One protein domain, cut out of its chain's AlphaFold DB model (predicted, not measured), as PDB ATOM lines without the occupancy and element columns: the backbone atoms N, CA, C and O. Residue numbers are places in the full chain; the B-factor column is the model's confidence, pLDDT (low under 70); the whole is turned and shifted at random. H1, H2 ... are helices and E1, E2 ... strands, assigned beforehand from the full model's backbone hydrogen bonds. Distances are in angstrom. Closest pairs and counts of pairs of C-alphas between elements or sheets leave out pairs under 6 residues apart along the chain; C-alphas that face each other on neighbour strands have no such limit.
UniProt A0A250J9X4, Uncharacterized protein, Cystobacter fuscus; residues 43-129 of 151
ATOM      1  N   TRP A  43      12.156  26.513  -9.035       71.88
ATOM      2  CA  TRP A  43      10.898  26.996  -9.609       71.88
ATOM      3  C   TRP A  43       9.977  25.857 -10.081       71.88
ATOM      4  O   TRP A  43       8.757  25.999 -10.019       71.88
ATOM      5  N   VAL A  44      10.542  24.718 -10.504       69.88
ATOM      6  CA  VAL A  44       9.785  23.503 -10.846       69.88
ATOM      7  C   VAL A  44       9.251  22.853  -9.572       69.88
ATOM      8  O   VAL A  44       8.070  22.530  -9.520       69.88
ATOM      9  N   ARG A  45      10.074  22.744  -8.517       70.19
ATOM     10  CA  ARG A  45       9.650  22.167  -7.223       70.19
ATOM     11  C   ARG A  45       8.507  22.953  -6.589       70.19
ATOM     12  O   ARG A  45       7.551  22.369  -6.101       70.19
ATOM     13  N   GLN A  46       8.594  24.281  -6.621       71.06
ATOM     14  CA  GLN A  46       7.576  25.159  -6.042       71.06
ATOM     15  C   GLN A  46       6.294  25.206  -6.877       71.06
ATOM     16  O   GLN A  46       5.200  25.251  -6.318       71.06
ATOM     17  N   GLY A  47       6.413  25.217  -8.209       72.50
ATOM     18  CA  GLY A  47       5.260  25.300  -9.106       72.50
ATOM     19  C   GLY A  47       4.528  23.971  -9.296       72.50
ATOM     20  O   GLY A  47       3.317  23.963  -9.508       72.50
ATOM     21  N   PHE A  48       5.258  22.858  -9.211       65.00
ATOM     22  CA  PHE A  48       4.767  21.519  -9.526       65.00
ATOM     23  C   PHE A  48       5.291  20.491  -8.506       65.00
ATOM     24  O   PHE A  48       6.027  19.579  -8.875       65.00
ATOM     25  N   PRO A  49       4.924  20.599  -7.218       61.81
ATOM     26  CA  PRO A  49       5.461  19.728  -6.169       61.81
ATOM     27  C   PRO A  49       5.206  18.236  -6.442       61.81
ATOM     28  O   PRO A  49       6.102  17.416  -6.279       61.81
ATOM     29  N   THR A  50       4.042  17.885  -6.997       56.53
ATOM     30  CA  THR A  50       3.700  16.502  -7.389       56.53
ATOM     31  C   THR A  50       4.479  15.985  -8.606       56.53
ATOM     32  O   THR A  50       4.520  14.782  -8.858       56.53
ATOM     33  N   TYR A  51       5.094  16.883  -9.380       61.66
ATOM     34  CA  TYR A  51       5.994  16.542 -10.483       61.66
ATOM     35  C   TYR A  51       7.450  16.361 -10.016       61.66
ATOM     36  O   TYR A  51       8.281  15.890 -10.773       61.66
ATOM     37  N   VAL A  52       7.788  16.754  -8.794       55.41
ATOM     38  CA  VAL A  52       9.149  16.605  -8.257       55.41
ATOM     39  C   VAL A  52       9.208  15.461  -7.255       55.41
ATOM     40  O   VAL A  52      10.197  14.738  -7.182       55.41
ATOM     41  N   GLU A  53       8.130  15.266  -6.507       50.25
ATOM     42  CA  GLU A  53       7.965  14.165  -5.572       50.25
ATOM     43  C   GLU A  53       7.259  13.000  -6.270       50.25
ATOM     44  O   GLU A  53       6.059  12.781  -6.105       50.25
ATOM     45  N   HIS A  54       7.996  12.243  -7.078       53.53
ATOM     46  CA  HIS A  54       7.558  10.904  -7.456       53.53
ATOM     47  C   HIS A  54       8.705   9.912  -7.350       53.53
ATOM     48  O   HIS A  54       9.728  10.021  -8.025       53.53
ATOM     49  N   GLU A  55       8.519   8.923  -6.476       45.50
ATOM     50  CA  GLU A  55       9.438   7.804  -6.372       45.50
ATOM     51  C   GLU A  55       9.403   7.000  -7.670       45.50
ATOM     52  O   GLU A  55       8.357   6.561  -8.153       45.50
ATOM     53  N   HIS A  56      10.586   6.799  -8.234       52.00
ATOM     54  CA  HIS A  56      10.807   5.826  -9.283       52.00
ATOM     55  C   HIS A  56      10.799   4.442  -8.632       52.00
ATOM     56  O   HIS A  56      11.849   3.907  -8.273       52.00
ATOM     57  N   GLU A  57       9.613   3.861  -8.438       51.84
ATOM     58  CA  GLU A  57       9.531   2.446  -8.090       51.84
ATOM     59  C   GLU A  57      10.271   1.639  -9.177       51.84
ATOM     60  O   GLU A  57      10.210   1.933 -10.377       51.84
ATOM     61  N   SER A  58      11.030   0.621  -8.766       57.34
ATOM     62  CA  SER A  58      11.757  -0.253  -9.698       57.34
ATOM     63  C   SER A  58      10.816  -1.027 -10.629       57.34
ATOM     64  O   SER A  58      11.237  -1.525 -11.672       57.34
ATOM     65  N   LEU A  59       9.536  -1.099 -10.260       62.56
ATOM     66  CA  LEU A  59       8.456  -1.666 -11.044       62.56
ATOM     67  C   LEU A  59       7.517  -0.550 -11.503       62.56
ATOM     68  O   LEU A  59       7.050   0.249 -10.696       62.56
ATOM     69  N   ALA A  60       7.185  -0.530 -12.793       72.19
ATOM     70  CA  ALA A  60       6.224   0.433 -13.312       72.19
ATOM     71  C   ALA A  60       4.810  -0.002 -12.909       72.19
ATOM     72  O   ALA A  60       4.309  -1.025 -13.388       72.19
ATOM     73  N   ARG A  61       4.177   0.758 -12.012       80.88
ATOM     74  CA  ARG A  61       2.846   0.464 -11.475       80.88
ATOM     75  C   ARG A  61       1.803   1.436 -12.022       80.88
ATOM     76  O   ARG A  61       1.939   2.646 -11.897       80.88
ATOM     77  N   SER A  62       0.710   0.894 -12.551       82.19
ATOM     78  CA  SER A  62      -0.456   1.653 -13.011       82.19
ATOM     79  C   SER A  62      -1.718   1.113 -12.349       82.19
ATOM     80  O   SER A  62      -1.992  -0.086 -12.423       82.19
ATOM     81  N   VAL A  63      -2.511   1.983 -11.724       86.38
ATOM     82  CA  VAL A  63      -3.805   1.622 -11.123       86.38
ATOM     83  C   VAL A  63      -4.916   2.330 -11.885       86.38
ATOM     84  O   VAL A  63      -4.877   3.542 -12.059       86.38
ATOM     85  N   ARG A  64      -5.906   1.565 -12.340       89.69
ATOM     86  CA  ARG A  64      -7.123   2.066 -12.987       89.69
ATOM     87  C   ARG A  64      -8.325   1.681 -12.146       89.69
ATOM     88  O   ARG A  64      -8.380   0.565 -11.628       89.69
ATOM     89  N   THR A  65      -9.294   2.576 -12.027       89.75
ATOM     90  CA  THR A  65     -10.531   2.325 -11.286       89.75
ATOM     91  C   THR A  65     -11.714   2.716 -12.151       89.75
ATOM     92  O   THR A  65     -11.699   3.782 -12.752       89.75
ATOM     93  N   LEU A  66     -12.726   1.856 -12.211       91.88
ATOM     94  CA  LEU A  66     -13.969   2.116 -12.931       91.88
ATOM     95  C   LEU A  66     -15.164   1.623 -12.119       91.88
ATOM     96  O   LEU A  66     -15.036   0.711 -11.303       91.88
ATOM     97  N   GLU A  67     -16.332   2.204 -12.356       95.25
ATOM     98  CA  GLU A  67     -17.586   1.747 -11.763       95.25
ATOM     99  C   GLU A  67     -18.434   1.033 -12.819       95.25
ATOM    100  O   GLU A  67     -18.642   1.540 -13.920       95.25
ATOM    101  N   HIS A  68     -18.947  -0.151 -12.488       92.69
ATOM    102  CA  HIS A  68     -19.865  -0.889 -13.347       92.69
ATOM    103  C   HIS A  68     -21.038  -1.433 -12.534       92.69
ATOM    104  O   HIS A  68     -20.862  -2.293 -11.672       92.69
ATOM    105  N   GLN A  69     -22.247  -0.939 -12.822       96.31
ATOM    106  CA  GLN A  69     -23.490  -1.346 -12.147       96.31
ATOM    107  C   GLN A  69     -23.414  -1.216 -10.609       96.31
ATOM    108  O   GLN A  69     -23.768  -2.140  -9.880       96.31
ATOM    109  N   GLY A  70     -22.902  -0.083 -10.112       96.81
ATOM    110  CA  GLY A  70     -22.746   0.173  -8.674       96.81
ATOM    111  C   GLY A  70     -21.595  -0.587  -8.007       96.81
ATOM    112  O   GLY A  70     -21.485  -0.581  -6.782       96.81
ATOM    113  N   ARG A  71     -20.743  -1.273  -8.782       96.88
ATOM    114  CA  ARG A  71     -19.547  -1.964  -8.283       96.88
ATOM    115  C   ARG A  71     -18.297  -1.218  -8.716       96.88
ATOM    116  O   ARG A  71     -18.090  -1.012  -9.908       96.88
ATOM    117  N   VAL A  72     -17.443  -0.880  -7.756       96.12
ATOM    118  CA  VAL A  72     -16.119  -0.314  -8.028       96.12
ATOM    119  C   VAL A  72     -15.154  -1.450  -8.356       96.12
ATOM    120  O   VAL A  72     -14.990  -2.389  -7.578       96.12
ATOM    121  N   ILE A  73     -14.516  -1.363  -9.515       95.00
ATOM    122  CA  ILE A  73     -13.511  -2.301 -10.007       95.00
ATOM    123  C   ILE A  73     -12.177  -1.560 -10.025       95.00
ATOM    124  O   ILE A  73     -12.088  -0.459 -10.562       95.00
ATOM    125  N   SER A  74     -11.135  -2.167  -9.456       93.81
ATOM    126  CA  SER A  74      -9.765  -1.663  -9.551       93.81
ATOM    127  C   SER A  74      -8.877  -2.672 -10.273       93.81
ATOM    128  O   SER A  74      -8.951  -3.875 -10.028       93.81
ATOM    129  N   ILE A  75      -8.048  -2.176 -11.187       90.31
ATOM    130  CA  ILE A  75      -7.095  -2.957 -11.967       90.31
ATOM    131  C   ILE A  75      -5.714  -2.371 -11.698       90.31
ATOM    132  O   ILE A  75      -5.430  -1.240 -12.088       90.31
ATOM    133  N   THR A  76      -4.858  -3.149 -11.037       91.38
ATOM    134  CA  THR A  76      -3.436  -2.821 -10.884       91.38
ATOM    135  C   THR A  76      -2.638  -3.592 -11.923       91.38
ATOM    136  O   THR A  76      -2.771  -4.809 -12.040       91.38
ATOM    137  N   THR A  77      -1.805  -2.887 -12.675       90.81
ATOM    138  CA  THR A  77      -0.863  -3.465 -13.629       90.81
ATOM    139  C   THR A  77       0.549  -3.108 -13.189       90.81
ATOM    140  O   THR A  77       0.833  -1.938 -12.943       90.81
ATOM    141  N   THR A  78       1.413  -4.117 -13.096       90.44
ATOM    142  CA  THR A  78       2.817  -3.964 -12.709       90.44
ATOM    143  C   THR A  78       3.696  -4.534 -13.811       90.44
ATOM    144  O   THR A  78       3.519  -5.690 -14.196       90.44
ATOM    145  N   TYR A  79       4.644  -3.740 -14.303       90.38
ATOM    146  CA  TYR A  79       5.659  -4.185 -15.253       90.38
ATOM    147  C   TYR A  79       7.033  -4.221 -14.591       90.38
ATOM    148  O   TYR A  79       7.480  -3.237 -14.005       90.38
ATOM    149  N   GLU A  80       7.724  -5.349 -14.747       91.00
ATOM    150  CA  GLU A  80       9.171  -5.430 -14.570       91.00
ATOM    151  C   GLU A  80       9.810  -5.343 -15.956       91.00
ATOM    152  O   GLU A  80       9.572  -6.197 -16.814       91.00
ATOM    153  N   VAL A  81      10.608  -4.303 -16.193       89.50
ATOM    154  CA  VAL A  81      11.338  -4.145 -17.450       89.50
ATOM    155  C   VAL A  81      12.803  -4.442 -17.193       89.50
ATOM    156  O   VAL A  81      13.439  -3.801 -16.358       89.50
ATOM    157  N   ARG A  82      13.344  -5.413 -17.934       91.62
ATOM    158  CA  ARG A  82      14.772  -5.718 -17.930       91.62
ATOM    159  C   ARG A  82      15.370  -5.472 -19.302       91.62
ATOM    160  O   ARG A  82      14.917  -6.049 -20.288       91.62
ATOM    161  N   VAL A  83      16.419  -4.664 -19.346       91.56
ATOM    162  CA  VAL A  83      17.243  -4.457 -20.540       91.56
ATOM    163  C   VAL A  83      18.628  -4.999 -20.220       91.56
ATOM    164  O   VAL A  83      19.236  -4.603 -19.231       91.56
ATOM    165  N   GLU A  84      19.088  -5.982 -21.000       92.50
ATOM    166  CA  GLU A  84      20.370  -6.672 -20.760       92.50
ATOM    167  C   GLU A  84      20.478  -7.256 -19.334       92.50
ATOM    168  O   GLU A  84      21.526  -7.221 -18.695       92.50
ATOM    169  N   GLY A  85      19.359  -7.756 -18.800       88.69
ATOM    170  CA  GLY A  85      19.277  -8.315 -17.447       88.69
ATOM    171  C   GLY A  85      19.208  -7.281 -16.316       88.69
ATOM    172  O   GLY A  85      18.926  -7.662 -15.182       88.69
ATOM    173  N   ARG A  86      19.393  -5.986 -16.604       87.69
ATOM    174  CA  ARG A  86      19.291  -4.892 -15.628       87.69
ATOM    175  C   ARG A  86      17.847  -4.415 -15.520       87.69
ATOM    176  O   ARG A  86      17.215  -4.175 -16.547       87.69
ATOM    177  N   ILE A  87      17.331  -4.273 -14.299       86.06
ATOM    178  CA  ILE A  87      16.015  -3.663 -14.065       86.06
ATOM    179  C   ILE A  87      16.096  -2.183 -14.439       86.06
ATOM    180  O   ILE A  87      16.996  -1.478 -13.986       86.06
ATOM    181  N   VAL A  88      15.154  -1.731 -15.261       84.00
ATOM    182  CA  VAL A  88      15.034  -0.336 -15.681       84.00
ATOM    183  C   VAL A  88      13.754   0.228 -15.085       84.00
ATOM    184  O   VAL A  88      12.669  -0.293 -15.345       84.00
ATOM    185  N   SER A  89      13.878   1.301 -14.304       80.94
ATOM    186  CA  SER A  89      12.710   2.037 -13.827       80.94
ATOM    187  C   SER A  89      12.203   2.941 -14.948       80.94
ATOM    188  O   SER A  89      12.879   3.882 -15.364       80.94
ATOM    189  N   LEU A  90      11.020   2.621 -15.472       82.31
ATOM    190  CA  LEU A  90      10.342   3.394 -16.505       82.31
ATOM    191  C   LEU A  90       8.980   3.844 -15.998       82.31
ATOM    192  O   LEU A  90       8.237   3.073 -15.396       82.31
ATOM    193  N   HIS A  91       8.609   5.076 -16.328       80.81
ATOM    194  CA  HIS A  91       7.262   5.573 -16.075       80.81
ATOM    195  C   HIS A  91       6.323   5.089 -17.170       80.81
ATOM    196  O   HIS A  91       6.330   5.616 -18.286       80.81
ATOM    197  N   MET A  92       5.535   4.067 -16.850       87.19
ATOM    198  CA  MET A  92       4.593   3.436 -17.767       87.19
ATOM    199  C   MET A  92       3.207   3.446 -17.136       87.19
ATOM    200  O   MET A  92       2.990   2.866 -16.074       87.19
ATOM    201  N   MET A  93       2.270   4.100 -17.804       88.00
ATOM    202  CA  MET A  93       0.869   4.156 -17.406       88.00
ATOM    203  C   MET A  93       0.041   3.421 -18.445       88.00
ATOM    204  O   MET A  93       0.413   3.373 -19.617       88.00
ATOM    205  N   VAL A  94      -1.064   2.825 -18.008       92.00
ATOM    206  CA  VAL A  94      -1.994   2.127 -18.892       92.00
ATOM    207  C   VAL A  94      -3.299   2.913 -18.939       92.00
ATOM    208  O   VAL A  94      -3.812   3.297 -17.888       92.00
ATOM    209  N   ASP A  95      -3.826   3.163 -20.134       90.25
ATOM    210  CA  ASP A  95      -5.127   3.813 -20.334       90.25
ATOM    211  C   ASP A  95      -6.306   2.828 -20.206       90.25
ATOM    212  O   ASP A  95      -6.129   1.656 -19.849       90.25
ATOM    213  N   GLU A  96      -7.532   3.306 -20.425       88.25
ATOM    214  CA  GLU A  96      -8.754   2.501 -20.293       88.25
ATOM    215  C   GLU A  96      -8.827   1.379 -21.342       88.25
ATOM    216  O   GLU A  96      -9.276   0.274 -21.037       88.25
ATOM    217  N   GLU A  97      -8.293   1.615 -22.542       89.88
ATOM    218  CA  GLU A  97      -8.214   0.651 -23.641       89.88
ATOM    219  C   GLU A  97      -7.088  -0.382 -23.468       89.88
ATOM    220  O   GLU A  97      -6.983  -1.331 -24.250       89.88
ATOM    221  N   GLY A  98      -6.242  -0.227 -22.447       91.00
ATOM    222  CA  GLY A  98      -5.125  -1.130 -22.180       91.00
ATOM    223  C   GLY A  98      -3.845  -0.791 -22.939       91.00
ATOM    224  O   GLY A  98      -2.906  -1.589 -22.917       91.00
ATOM    225  N   ARG A  99      -3.778   0.369 -23.593       95.38
ATOM    226  CA  ARG A  99      -2.561   0.869 -24.233       95.38
ATOM    227  C   ARG A  99      -1.683   1.561 -23.208       95.38
ATOM    228  O   ARG A  99      -2.146   2.076 -22.193       95.38
ATOM    229  N   LEU A 100      -0.386   1.563 -23.482       93.75
ATOM    230  CA  LEU A 100       0.595   2.193 -22.621       93.75
ATOM    231  C   LEU A 100       0.935   3.591 -23.104       93.75
ATOM    232  O   LEU A 100       1.035   3.841 -24.302       93.75
ATOM    233  N   TRP A 101       1.216   4.474 -22.165       90.88
ATOM    234  CA  TRP A 101       1.788   5.783 -22.429       90.88
ATOM    235  C   TRP A 101       2.813   6.125 -21.346       90.88
ATOM    236  O   TRP A 101       2.867   5.508 -20.279       90.88
ATOM    237  N   SER A 102       3.674   7.090 -21.649       88.38
ATOM    238  CA  SER A 102       4.696   7.591 -20.730       88.38
ATOM    239  C   SER A 102       4.721   9.107 -20.794       88.38
ATOM    240  O   SER A 102       4.538   9.681 -21.868       88.38
ATOM    241  N   HIS A 103       5.009   9.768 -19.673       85.81
ATOM    242  CA  HIS A 103       5.201  11.218 -19.659       85.81
ATOM    243  C   HIS A 103       6.426  11.650 -20.486       85.81
ATOM    244  O   HIS A 103       6.506  12.804 -20.896       85.81
ATOM    245  N   LEU A 104       7.346  10.720 -20.778       85.75
ATOM    246  CA  LEU A 104       8.473  10.914 -21.697       85.75
ATOM    247  C   LEU A 104       8.010  11.162 -23.144       85.75
ATOM    248  O   LEU A 104       8.704  11.782 -23.945       85.75
ATOM    249  N   CYS A 105       6.826  10.662 -23.498       87.62
ATOM    250  CA  CYS A 105       6.232  10.775 -24.826       87.62
ATOM    251  C   CYS A 105       4.700  10.918 -24.705       87.62
ATOM    252  O   CYS A 105       3.963   9.997 -25.055       87.62
ATOM    253  N   PRO A 106       4.206  12.081 -24.227       84.62
ATOM    254  CA  PRO A 106       2.828  12.250 -23.748       84.62
ATOM    255  C   PRO A 106       1.766  12.242 -24.856       84.62
ATOM    256  O   PRO A 106       0.584  12.072 -24.576       84.62
ATOM    257  N   TYR A 107       2.170  12.423 -26.115       89.12
ATOM    258  CA  TYR A 107       1.268  12.412 -27.273       89.12
ATOM    259  C   TYR A 107       1.233  11.058 -27.994       89.12
ATOM    260  O   TYR A 107       0.612  10.946 -29.050       89.12
ATOM    261  N   LEU A 108       1.934  10.047 -27.468       92.94
ATOM    262  CA  LEU A 108       2.020   8.716 -28.059       92.94
ATOM    263  C   LEU A 108       1.424   7.671 -27.115       92.94
ATOM    264  O   LEU A 108       1.712   7.652 -25.920       92.94
ATOM    265  N   THR A 109       0.651   6.757 -27.694       95.75
ATOM    266  CA  THR A 109       0.173   5.538 -27.033       95.75
ATOM    267  C   THR A 109       0.728   4.319 -27.755       95.75
ATOM    268  O   THR A 109       0.801   4.308 -28.984       95.75
ATOM    269  N   PHE A 110       1.059   3.275 -27.007       96.75
ATOM    270  CA  PHE A 110       1.691   2.054 -27.490       96.75
ATOM    271  C   PHE A 110       0.795   0.854 -27.198       96.75
ATOM    272  O   PHE A 110       0.192   0.772 -26.131       96.75
ATOM    273  N   ALA A 111       0.722  -0.108 -28.115       96.56
ATOM    274  CA  ALA A 111      -0.103  -1.296 -27.910       96.56
ATOM    275  C   ALA A 111       0.508  -2.264 -26.883       96.56
ATOM    276  O   ALA A 111      -0.176  -3.152 -26.381       96.56
ATOM    277  N   SER A 112       1.801  -2.119 -26.572       95.25
ATOM    278  CA  SER A 112       2.495  -2.972 -25.608       95.25
ATOM    279  C   SER A 112       3.677  -2.276 -24.933       95.25
ATOM    280  O   SER A 112       4.238  -1.306 -25.447       95.25
ATOM    281  N   ALA A 113       4.103  -2.832 -23.796       94.62
ATOM    282  CA  ALA A 113       5.327  -2.420 -23.114       94.62
ATOM    283  C   ALA A 113       6.569  -2.560 -24.010       94.62
ATOM    284  O   ALA A 113       7.443  -1.702 -23.973       94.62
ATOM    285  N   LEU A 114       6.625  -3.590 -24.865       96.38
ATOM    286  CA  LEU A 114       7.731  -3.789 -25.807       96.38
ATOM    287  C   LEU A 114       7.824  -2.666 -26.843       96.38
ATOM    288  O   LEU A 114       8.924  -2.213 -27.148       96.38
ATOM    289  N   GLU A 115       6.692  -2.202 -27.376       97.31
ATOM    290  CA  GLU A 115       6.680  -1.081 -28.323       97.31
ATOM    291  C   GLU A 115       7.160   0.214 -27.675       97.31
ATOM    292  O   GLU A 115       7.990   0.916 -28.255       97.31
ATOM    293  N   LEU A 116       6.689   0.494 -26.456       95.00
ATOM    294  CA  LEU A 116       7.130   1.645 -25.676       95.00
ATOM    295  C   LEU A 116       8.639   1.569 -25.411       95.00
ATOM    296  O   LEU A 116       9.368   2.497 -25.750       95.00
ATOM    297  N   VAL A 117       9.134   0.448 -24.878       95.19
ATOM    298  CA  VAL A 117      10.565   0.266 -24.575       95.19
ATOM    299  C   VAL A 117      11.416   0.387 -25.838       95.19
ATOM    300  O   VAL A 117      12.441   1.063 -25.822       95.19
ATOM    301  N   ARG A 118      10.982  -0.188 -26.966       96.44
ATOM    302  CA  ARG A 118      11.684  -0.055 -28.252       96.44
ATOM    303  C   ARG A 118      11.732   1.397 -28.731       96.44
ATOM    304  O   ARG A 118      12.760   1.834 -29.254       96.44
ATOM    305  N   HIS A 119      10.638   2.137 -28.565       95.56
ATOM    306  CA  HIS A 119      10.592   3.557 -28.887       95.56
ATOM    307  C   HIS A 119      11.590   4.345 -28.032       95.56
ATOM    308  O   HIS A 119      12.393   5.102 -28.579       95.56
ATOM    309  N   LEU A 120      11.597   4.115 -26.715       93.25
ATOM    310  CA  LEU A 120      12.520   4.771 -25.790       93.25
ATOM    311  C   LEU A 120      13.982   4.417 -26.089       93.25
ATOM    312  O   LEU A 120      14.795   5.324 -26.200       93.25
ATOM    313  N   LEU A 121      14.315   3.145 -26.328       93.62
ATOM    314  CA  LEU A 121      15.672   2.727 -26.716       93.62
ATOM    315  C   LEU A 121      16.161   3.444 -27.980       93.62
ATOM    316  O   LEU A 121      17.334   3.783 -28.096       93.62
ATOM    317  N   THR A 122      15.259   3.693 -28.930       93.50
ATOM    318  CA  THR A 122      15.597   4.363 -30.193       93.50
ATOM    319  C   THR A 122      15.777   5.872 -30.018       93.50
ATOM    320  O   THR A 122      16.621   6.477 -30.676       93.50
ATOM    321  N   ARG A 123      14.942   6.511 -29.193       92.62
ATOM    322  CA  ARG A 123      14.830   7.980 -29.129       92.62
ATOM    323  C   ARG A 123      15.569   8.590 -27.943       92.62
ATOM    324  O   ARG A 123      15.973   9.743 -28.022       92.62
ATOM    325  N   MET A 124      15.726   7.824 -26.872       90.19
ATOM    326  CA  MET A 124      16.285   8.224 -25.582       90.19
ATOM    327  C   MET A 124      17.183   7.102 -25.016       90.19
ATOM    328  O   MET A 124      16.937   6.611 -23.914       90.19
ATOM    329  N   PRO A 125      18.223   6.655 -25.752       89.50
ATOM    330  CA  PRO A 125      19.076   5.537 -25.326       89.50
ATOM    331  C   PRO A 125      19.778   5.782 -23.979       89.50
ATOM    332  O   PRO A 125      19.974   4.838 -23.219       89.50
ATOM    333  N   HIS A 126      20.061   7.045 -23.644       83.69
ATOM    334  CA  HIS A 126      20.679   7.456 -22.381       83.69
ATOM    335  C   HIS A 126      19.881   7.034 -21.134       83.69
ATOM    336  O   HIS A 126      20.469   6.858 -20.073       83.69
ATOM    337  N   LEU A 127      18.563   6.807 -21.247       81.81
ATOM    338  CA  LEU A 127      17.734   6.306 -20.138       81.81
ATOM    339  C   LEU A 127      18.092   4.870 -19.715       81.81
ATOM    340  O   LEU A 127      17.676   4.415 -18.652       81.81
ATOM    341  N   PHE A 128      18.828   4.141 -20.557       85.50
ATOM    342  CA  PHE A 128      19.202   2.737 -20.356       85.50
ATOM    343  C   PHE A 128      20.700   2.561 -20.053       85.50
ATOM    344  O   PHE A 128      21.184   1.447 -19.812       85.50
ATOM    345  N   GLU A 129      21.450   3.660 -20.061       82.88
ATOM    346  CA  GLU A 129      22.849   3.677 -19.664       82.88
ATOM    347  C   GLU A 129      22.942   3.579 -18.137       82.88
ATOM    348  O   GLU A 129      22.075   4.049 -17.401       82.88
TER     349      GLU A 129
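Overview. This is residues 43 to 129 of the 151 residues of an uncharacterized protein of Cystobacter fuscus (UniProt A0A250J9X4). A long, narrow two-stranded hairpin, E1 and E2, reaches away from a small body in which a short hairpin, E3 and E4, has helix H3 beside it, with the little helix H4 at the far end of H3. Before the long hairpin, the two small helices H1 and H2 form a tail far from that body, and the stretches that stick out are residues 46 to 51 in this tail and residues 67 to 72 at the hairpin's tip. The printed part has 87 residues, with four named helices and four named strands in the order H1, H2, E1, E2, E3, E4, H3, H4, and the class is mixed, helices and strands. Each of the two sheets is one antiparallel pair, E1 - E2 and E3 - E4. The whole is only just loose, close to compact, with a radius of gyration of the C-alphas of 14.9 A, and it spans 47 by 35 by 24 A.

Along the chain. H1 is residues 43 to 47, with C-alpha 43 at (10.898, 26.996, -9.609), and H2 is residues 49 to 52. E1, residues 60 to 68, is 26.1 A long and ends with C-alpha 68 at (-19.865, -0.889, -13.347). E2, residues 71 to 79, is 26.2 A long. E3 is residues 100 to 102, and E4, residues 105 to 110, is 10.2 A long. H3, residues 113 to 123, is 15.3 A long. H4, residues 125 to 128, ends with C-alpha 128 at (19.202, 2.737, -20.356).

Arrangement. H1 and H2 touch only at the corner; their closest C-alphas, Arg 45 and Val 52, are 5.7 A apart. The hairpin E1 and E2 is antiparallel at 163 degrees, with N 64 and O 75 at 2.9 A and N 73 and O 66 at 2.8 A, within hydrogen-bond range. The hairpin E3 and E4 is antiparallel at 159 degrees, with N 100 and O 110 at 2.8 A. Residues 93 to 94 pair antiparallel with residues 100 to 101 of E3. The closest C-alphas of E3 and H3, Leu 100 and Ala 113, are 6.6 A apart; those of E4 and H3, Phe 110 and Leu 116, 5.7 A. E2 and H3 are only just apart, at 8.1 A. H3 and H4 only just touch, with 3 pairs of C-alphas within 8 A, only at the corner; the closest are Leu 121 and Phe 128, 7.3 A. In H1 and H3 every O i to N i+4 pair is within hydrogen-bond range; H2 and H4 are too short for such a pair.

Size, cuts and confidence. The C-alphas farthest apart, Gln 69 and Glu 129, are 47.2 A apart. The printed part has no cut. The link from E2 to E3, 20 residues, is long. The mean pLDDT of the printed part is 84.4; residue 44 and residues 48 to 59 are under 70.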